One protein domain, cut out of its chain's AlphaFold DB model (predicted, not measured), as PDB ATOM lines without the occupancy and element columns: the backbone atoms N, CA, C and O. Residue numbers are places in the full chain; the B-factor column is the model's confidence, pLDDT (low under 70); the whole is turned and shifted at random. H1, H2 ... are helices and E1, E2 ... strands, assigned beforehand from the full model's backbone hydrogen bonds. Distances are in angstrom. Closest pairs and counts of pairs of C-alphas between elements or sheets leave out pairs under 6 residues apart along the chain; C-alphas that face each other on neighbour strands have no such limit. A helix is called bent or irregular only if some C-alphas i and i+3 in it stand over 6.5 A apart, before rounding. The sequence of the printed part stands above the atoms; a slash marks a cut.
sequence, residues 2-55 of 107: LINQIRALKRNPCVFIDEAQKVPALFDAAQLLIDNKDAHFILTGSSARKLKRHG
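This is residues 2 to 55 of the 107 residues of a protein of Omnitrophica WOR_2 bacterium RIFCSPLOWO2_02_FULL_45_28 (UniProt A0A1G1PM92). Two short parallel strands, E1 and E2, lie side by side as a narrow ribbon, and the helix H2 runs back over one face of it, nearer to E2 than to E1. H1 lies towards one end of this elongated shape, and H3 forms the other end, past the end of E2 and away from the other two helices. The printed part has 54 residues with three named helices and two named strands, in the order H1, E1, H2, E2, H3, and its class is mixed, helices and strands. The sheet has the order E1, E2 and is parallel. The whole is a rod with spans of 36 by 17 by 15 A, only just compact and close to loose, with a radius of gyration of the C-alphas of 11.7 A.

H1 is residues 2 to 7, from C-alpha 2 at (155.786, 96.460, 176.200) to C-alpha 7, 8.8 A away. After a link of 6 residues comes E1, residues 14 to 17, which measures 9.9 A from C-alpha 14 at (148.255, 86.825, 171.643) to C-alpha 17. H2, residues 25 to 35, is the longest helix, with 11 residues and 15.9 A from its first C-alpha to its last; C-alpha 25 is at (150.509, 105.257, 174.394). E2 is residues 40 to 43 and measures 10.0 A. H3 is residues 48 to 53 and measures 9.0 A, ending with C-alpha 53 at (138.504, 112.801, 172.356). No helix is bent or irregular.

H1 and H2 only just touch, with 3 pairs of C-alphas within 8 A. The closest are the C-alphas of Ile 3 and Ala 29, 6.6 A apart. The two helices run the same way at a shallow tilt of 23 degrees, and their centres are 10.7 A apart. H1 is apart from E2 and from H3. E1 and E2 are parallel neighbours, with 19 degrees between their N-to-C directions. C-alphas 14 and 40 face each other at 4.6 A, and C-alphas 17 and 43 at 5.0 A. Across the pair, N 15 and O 40 are within hydrogen-bond range at 2.8 A, and so are N 42 and O 15 at 2.9 A. E1, H2 and E2 form a strand-helix-strand unit, two parallel neighbour strands with a helix between them in the chain, and its crossover is right-handed. The closest C-alphas of H2 and E2 are those of Ile 34 and His 40, 6.6 A apart. Residues 26 to 34 of H2 make 11 pairs of C-alphas within 10 A with E2 and 2 with E1. H3 touches no helix, and it is also apart from E1. In H1, H2 and H3 every O i to N i+4 pair is within hydrogen-bond range.

The two C-alphas farthest apart are those of Lys 10 and Arg 53, 36.8 A, while the first and last printed C-alphas, of Leu 2 and Gly 55, are 21.7 A apart. The centre of H2 is nearest to the mean of the C-alphas, at 5.4 A, and the centre of H3 is farthest from it, at 15.6 A. The printed part runs from residue 2 to residue 55 with no cut. No link is long: those from H2 to E2 and from E2 to H3 are tight, and those from H1 to E1 and from E1 to H2 are short. The mean pLDDT of the printed part is 84.3. The model's confidence is low, under 70, at residues 48 to 55, of which 48 to 53 belong to H3; the mean pLDDT of H3 is 62.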
ATOM      1  N   LEU A   2     156.550  97.523 176.887       83.81
ATOM      2  CA  LEU A   2     155.786  96.460 176.200       83.81
ATOM      3  C   LEU A   2     156.530  95.826 175.006       83.81
ATOM      4  O   LEU A   2     156.629  94.610 174.919       83.81
ATOM      5  N   ILE A   3     157.108  96.643 174.121       87.75
ATOM      6  CA  ILE A   3     157.820  96.165 172.917       87.75
ATOM      7  C   ILE A   3     158.935  95.170 173.268       87.75
ATOM      8  O   ILE A   3     159.020  94.098 172.674       87.75
ATOM      9  N   ASN A   4     159.763  95.502 174.262       89.56
ATOM     10  CA  ASN A   4     160.878  94.647 174.673       89.56
ATOM     11  C   ASN A   4     160.386  93.329 175.284       89.56
ATOM     12  O   ASN A   4     161.001  92.294 175.059       89.56
ATOM     13  N   GLN A   5     159.271  93.357 176.021       89.38
ATOM     14  CA  GLN A   5     158.673  92.147 176.586       89.38
ATOM     15  C   GLN A   5     158.152  91.212 175.493       89.38
ATOM     16  O   GLN A   5     158.414  90.016 175.550       89.38
ATOM     17  N   ILE A   6     157.470  91.751 174.478       90.94
ATOM     18  CA  ILE A   6     156.948  90.946 173.369       90.94
ATOM     19  C   ILE A   6     158.081  90.347 172.536       90.94
ATOM     20  O   ILE A   6     158.057  89.157 172.250       90.94
ATOM     21  N   ARG A   7     159.115  91.130 172.218       88.06
ATOM     22  CA  ARG A   7     160.264  90.643 171.436       88.06
ATOM     23  C   ARG A   7     161.120  89.609 172.164       88.06
ATOM     24  O   ARG A   7     161.810  88.832 171.516       88.06
ATOM     25  N   ALA A   8     161.087  89.592 173.495       89.81
ATOM     26  CA  ALA A   8     161.758  88.561 174.282       89.81
ATOM     27  C   ALA A   8     161.024  87.204 174.240       89.81
ATOM     28  O   ALA A   8     161.607  86.179 174.602       89.81
ATOM     29  N   LEU A   9     159.757  87.171 173.813       89.81
ATOM     30  CA  LEU A   9     158.998  85.931 173.679       89.81
ATOM     31  C   LEU A   9     159.399  85.203 172.391       89.81
ATOM     32  O   LEU A   9     159.497  85.788 171.319       89.81
ATOM     33  N   LYS A  10     159.598  83.883 172.485       75.06
ATOM     34  CA  LYS A  10     160.055  83.044 171.358       75.06
ATOM     35  C   LYS A  10     159.022  82.853 170.238       75.06
ATOM     36  O   LYS A  10     159.348  82.264 169.213       75.06
ATOM     37  N   ARG A  11     157.763  83.239 170.453       85.31
ATOM     38  CA  ARG A  11     156.642  83.020 169.525       85.31
ATOM     39  C   ARG A  11     155.786  84.271 169.485       85.31
ATOM     40  O   ARG A  11     155.666  84.915 170.519       85.31
ATOM     41  N   ASN A  12     155.126  84.509 168.353       87.81
ATOM     42  CA  ASN A  12     154.094  85.530 168.177       87.81
ATOM     43  C   ASN A  12     152.955  85.339 169.194       87.81
ATOM     44  O   ASN A  12     152.115  84.454 168.998       87.81
ATOM     45  N   PRO A  13     152.908  86.118 170.286       92.88
ATOM     46  CA  PRO A  13     151.923  85.915 171.331       92.88
ATOM     47  C   PRO A  13     150.594  86.583 170.966       92.88
ATOM     48  O   PRO A  13     150.547  87.551 170.204       92.88
ATOM     49  N   CYS A  14     149.511  86.090 171.565       92.94
ATOM     50  CA  CYS A  14     148.255  86.825 171.643       92.94
ATOM     51  C   CYS A  14     148.252  87.646 172.938       92.94
ATOM     52  O   CYS A  14     148.365  87.087 174.028       92.94
ATOM     53  N   VAL A  15     148.159  88.966 172.815       92.50
ATOM     54  CA  VAL A  15     148.240  89.928 173.914       92.50
ATOM     55  C   VAL A  15     146.852  90.503 174.167       92.50
ATOM     56  O   VAL A  15     146.293  91.195 173.315       92.50
ATOM     57  N   PHE A  16     146.302  90.227 175.348       92.75
ATOM     58  CA  PHE A  16     145.034  90.791 175.802       92.75
ATOM     59  C   PHE A  16     145.296  91.995 176.710       92.75
ATOM     60  O   PHE A  16     145.994  91.869 177.716       92.75
ATOM     61  N   ILE A  17     144.752  93.157 176.355       90.12
ATOM     62  CA  ILE A  17     144.884  94.389 177.139       90.12
ATOM     63  C   ILE A  17     143.488  94.878 177.497       90.12
ATOM     64  O   ILE A  17     142.734  95.315 176.623       90.12
ATOM     65  N   ASP A  18     143.176  94.823 178.791       89.75
ATOM     66  CA  ASP A  18     141.908  95.314 179.307       89.75
ATOM     67  C   ASP A  18     141.932  96.834 179.515       89.75
ATOM     68  O   ASP A  18     142.931  97.395 179.973       89.75
ATOM     69  N   GLU A  19     140.834  97.508 179.180       88.69
ATOM     70  CA  GLU A  19     140.663  98.958 179.335       88.69
ATOM     71  C   GLU A  19     141.804  99.790 178.709       88.69
ATOM     72  O   GLU A  19     142.251 100.801 179.273       88.69
ATOM     73  N   ALA A  20     142.263  99.386 177.519       86.81
ATOM     74  CA  ALA A  20     143.411  99.975 176.827       86.81
ATOM     75  C   ALA A  20     143.293 101.502 176.645       86.81
ATOM     76  O   ALA A  20     144.301 102.209 176.629       86.81
ATOM     77  N   GLN A  21     142.072 102.054 176.597       82.50
ATOM     78  CA  GLN A  21     141.827 103.502 176.543       82.50
ATOM     79  C   GLN A  21     142.419 104.296 177.712       82.50
ATOM     80  O   GLN A  21     142.532 105.516 177.601       82.50
ATOM     81  N   LYS A  22     142.732 103.659 178.849       85.38
ATOM     82  CA  LYS A  22     143.319 104.343 180.010       85.38
ATOM     83  C   LYS A  22     144.775 104.739 179.777       85.38
ATOM     84  O   LYS A  22     145.236 105.689 180.401       85.38
ATOM     85  N   VAL A  23     145.485 104.042 178.887       86.62
ATOM     86  CA  VAL A  23     146.895 104.306 178.575       86.62
ATOM     87  C   VAL A  23     147.047 104.445 177.060       86.62
ATOM     88  O   VAL A  23     147.387 103.481 176.374       86.62
ATOM     89  N   PRO A  24     146.807 105.646 176.509       79.44
ATOM     90  CA  PRO A  24     146.738 105.832 175.064       79.44
ATOM     91  C   PRO A  24     148.040 105.479 174.315       79.44
ATOM     92  O   PRO A  24     147.985 104.937 173.217       79.44
ATOM     93  N   ALA A  25     149.207 105.650 174.950       84.56
ATOM     94  CA  ALA A  25     150.509 105.257 174.394       84.56
ATOM     95  C   ALA A  25     150.643 103.745 174.088       84.56
ATOM     96  O   ALA A  25     151.544 103.337 173.353       84.56
ATOM     97  N   LEU A  26     149.760 102.892 174.630       87.38
ATOM     98  CA  LEU A  26     149.720 101.471 174.272       87.38
ATOM     99  C   LEU A  26     149.283 101.245 172.824       87.38
ATOM    100  O   LEU A  26     149.705 100.255 172.230       87.38
ATOM    101  N   PHE A  27     148.480 102.142 172.243       86.94
ATOM    102  CA  PHE A  27     148.017 102.000 170.862       86.94
ATOM    103  C   PHE A  27     149.166 102.156 169.866       86.94
ATOM    104  O   PHE A  27     149.266 101.346 168.947       86.94
ATOM    105  N   ASP A  28     150.080 103.102 170.090       87.31
ATOM    106  CA  ASP A  28     151.255 103.293 169.232       87.31
ATOM    107  C   ASP A  28     152.201 102.082 169.297       87.31
ATOM    108  O   ASP A  28     152.676 101.579 168.277       87.31
ATOM    109  N   ALA A  29     152.431 101.552 170.505       89.81
ATOM    110  CA  ALA A  29     153.242 100.351 170.694       89.81
ATOM    111  C   ALA A  29     152.594  99.109 170.061       89.81
ATOM    112  O   ALA A  29     153.282  98.324 169.407       89.81
ATOM    113  N   ALA A  30     151.280  98.937 170.228       90.56
ATOM    114  CA  ALA A  30     150.535  97.859 169.591       90.56
ATOM    115  C   ALA A  30     150.591  97.979 168.064       90.56
ATOM    116  O   ALA A  30     150.787  96.973 167.392       90.56
ATOM    117  N   GLN A  31     150.499  99.194 167.515       89.19
ATOM    118  CA  GLN A  31     150.615  99.425 166.078       89.19
ATOM    119  C   GLN A  31     151.940  98.911 165.526       89.19
ATOM    120  O   GLN A  31     151.941  98.136 164.575       89.19
ATOM    121  N   LEU A  32     153.053  99.299 166.153       91.25
ATOM    122  CA  LEU A  32     154.387  98.870 165.743       91.25
ATOM    123  C   LEU A  32     154.525  97.341 165.782       91.25
ATOM    124  O   LEU A  32     155.098  96.743 164.874       91.25
ATOM    125  N   LEU A  33     153.997  96.705 166.828       92.06
ATOM    126  CA  LEU A  33     154.066  95.253 167.003       92.06
ATOM    127  C   LEU A  33     153.152  94.500 166.022       92.06
ATOM    128  O   LEU A  33     153.516  93.419 165.565       92.06
ATOM    129  N   ILE A  34     151.996  95.066 165.660       90.94
ATOM    130  CA  ILE A  34     151.112  94.527 164.615       90.94
ATOM    131  C   ILE A  34     151.777  94.652 163.242       90.94
ATOM    132  O   ILE A  34     151.821  93.673 162.499       90.94
ATOM    133  N   ASP A  35     152.319  95.831 162.921       90.75
ATOM    134  CA  ASP A  35     152.935  96.122 161.621       90.75
ATOM    135  C   ASP A  35     154.164  95.220 161.374       90.75
ATOM    136  O   ASP A  35     154.331  94.692 160.275       90.75
ATOM    137  N   ASN A  36     154.958  94.941 162.416       91.88
ATOM    138  CA  ASN A  36     156.089  94.003 162.350       91.88
ATOM    139  C   ASN A  36     155.682  92.523 162.385       91.88
ATOM    140  O   ASN A  36     156.533  91.654 162.216       91.88
ATOM    141  N   LYS A  37     154.395  92.220 162.607       90.94
ATOM    142  CA  LYS A  37     153.901  90.863 162.879       90.94
ATOM    143  C   LYS A  37     154.619  90.222 164.072       90.94
ATOM    144  O   LYS A  37     154.897  89.031 164.040       90.94
ATOM    145  N   ASP A  38     154.894  90.991 165.123       92.19
ATOM    146  CA  ASP A  38     155.519  90.501 166.358       92.19
ATOM    147  C   ASP A  38     154.473  89.869 167.302       92.19
ATOM    148  O   ASP A  38     154.801  88.983 168.089       92.19
ATOM    149  N   ALA A  39     153.207  90.308 167.241       92.88
ATOM    150  CA  ALA A  39     152.126  89.840 168.116       92.88
ATOM    151  C   ALA A  39     150.719  90.052 167.528       92.88
ATOM    152  O   ALA A  39     150.502  90.899 166.660       92.88
ATOM    153  N   HIS A  40     149.745  89.313 168.065       91.75
ATOM    154  CA  HIS A  40     148.313  89.559 167.885       91.75
ATOM    155  C   HIS A  40     147.747  90.269 169.114       91.75
ATOM    156  O   HIS A  40     148.161  89.976 170.232       91.75
ATOM    157  N   PHE A  41     146.784  91.170 168.925       91.50
ATOM    158  CA  PHE A  41     146.226  91.970 170.016       91.50
ATOM    159  C   PHE A  41     144.714  91.821 170.117       91.50
ATOM    160  O   PHE A  41     144.004  91.876 169.112       91.50
ATOM    161  N   ILE A  42     144.232  91.715 171.353       92.44
ATOM    162  CA  ILE A  42     142.835  91.906 171.726       92.44
ATOM    163  C   ILE A  42     142.812  93.065 172.717       92.44
ATOM    164  O   ILE A  42     143.399  92.988 173.794       92.44
ATOM    165  N   LEU A  43     142.168  94.160 172.323       89.31
ATOM    166  CA  LEU A  43     142.069  95.377 173.119       89.31
ATOM    167  C   LEU A  43     140.605  95.575 173.493       89.31
ATOM    168  O   LEU A  43     139.748  95.609 172.606       89.31
ATOM    169  N   THR A  44     140.318  95.729 174.778       89.69
ATOM    170  CA  THR A  44     138.973  96.074 175.249       89.69
ATOM    171  C   THR A  44     138.932  97.529 175.701       89.69
ATOM    172  O   THR A  44     139.958  98.194 175.890       89.69
ATOM    173  N   GLY A  45     137.715  98.037 175.863       87.19
ATOM    174  CA  GLY A  45     137.512  99.339 176.459       87.19
ATOM    175  C   GLY A  45     136.048  99.691 176.623       87.19
ATOM    176  O   GLY A  45     135.317  99.803 175.640       87.19
ATOM    177  N   SER A  46     135.637  99.960 177.857       81.81
ATOM    178  CA  SER A  46     134.281 100.397 178.210       81.81
ATOM    179  C   SER A  46     133.894 101.742 177.577       81.81
ATOM    180  O   SER A  46     132.714 102.051 177.407       81.81
ATOM    181  N   SER A  47     134.872 102.575 177.197       72.69
ATOM    182  CA  SER A  47     134.610 103.897 176.623       72.69
ATOM    183  C   SER A  47     135.504 104.239 175.434       72.69
ATOM    184  O   SER A  47     136.453 105.022 175.537       72.69
ATOM    185  N   ALA A  48     135.104 103.776 174.248       64.56
ATOM    186  CA  ALA A  48     135.668 104.241 172.976       64.56
ATOM    187  C   ALA A  48     135.534 105.773 172.778       64.56
ATOM    188  O   ALA A  48     136.302 106.386 172.035       64.56
ATOM    189  N   ARG A  49     134.595 106.428 173.486       63.84
ATOM    190  CA  ARG A  49     134.437 107.897 173.515       63.84
ATOM    191  C   ARG A  49     135.626 108.625 174.152       63.84
ATOM    192  O   ARG A  49     135.916 109.752 173.756       63.84
ATOM    193  N   LYS A  50     136.322 108.022 175.125       62.88
ATOM    194  CA  LYS A  50     137.555 108.605 175.691       62.88
ATOM    195  C   LYS A  50     138.700 108.553 174.680       62.88
ATOM    196  O   LYS A  50     139.379 109.555 174.511       62.88
ATOM    197  N   LEU A  51     138.817 107.467 173.916       59.78
ATOM    198  CA  LEU A  51     139.815 107.341 172.848       59.78
ATOM    199  C   LEU A  51     139.653 108.390 171.737       59.78
ATOM    200  O   LEU A  51     140.630 109.022 171.353       59.78
ATOM    201  N   LYS A  52     138.422 108.624 171.258       60.66
ATOM    202  CA  LYS A  52     138.168 109.609 170.187       60.66
ATOM    203  C   LYS A  52     138.480 111.055 170.597       60.66
ATOM    204  O   LYS A  52     138.934 111.827 169.761       60.66
ATOM    205  N   ARG A  53     138.256 111.429 171.864       60.47
ATOM    206  CA  ARG A  53     138.504 112.801 172.356       60.47
ATOM    207  C   ARG A  53     139.982 113.167 172.440       60.47
ATOM    208  O   ARG A  53     140.305 114.344 172.382       60.47
ATOM    209  N   HIS A  54     140.862 112.177 172.558       59.84
ATOM    210  CA  HIS A  54     142.303 112.402 172.670       59.84
ATOM    211  C   HIS A  54     143.038 112.371 171.320       59.84
ATOM    212  O   HIS A  54     144.262 112.329 171.314       59.84
ATOM    213  N   GLY A  55     142.323 112.369 170.181       56.97
ATOM    214  CA  GLY A  55     142.949 112.366 168.848       56.97
ATOM    215  C   GLY A  55     143.792 111.119 168.561       56.97
ATOM    216  O   GLY A  55     144.659 111.137 167.695       56.97
TER     217      GLY A  55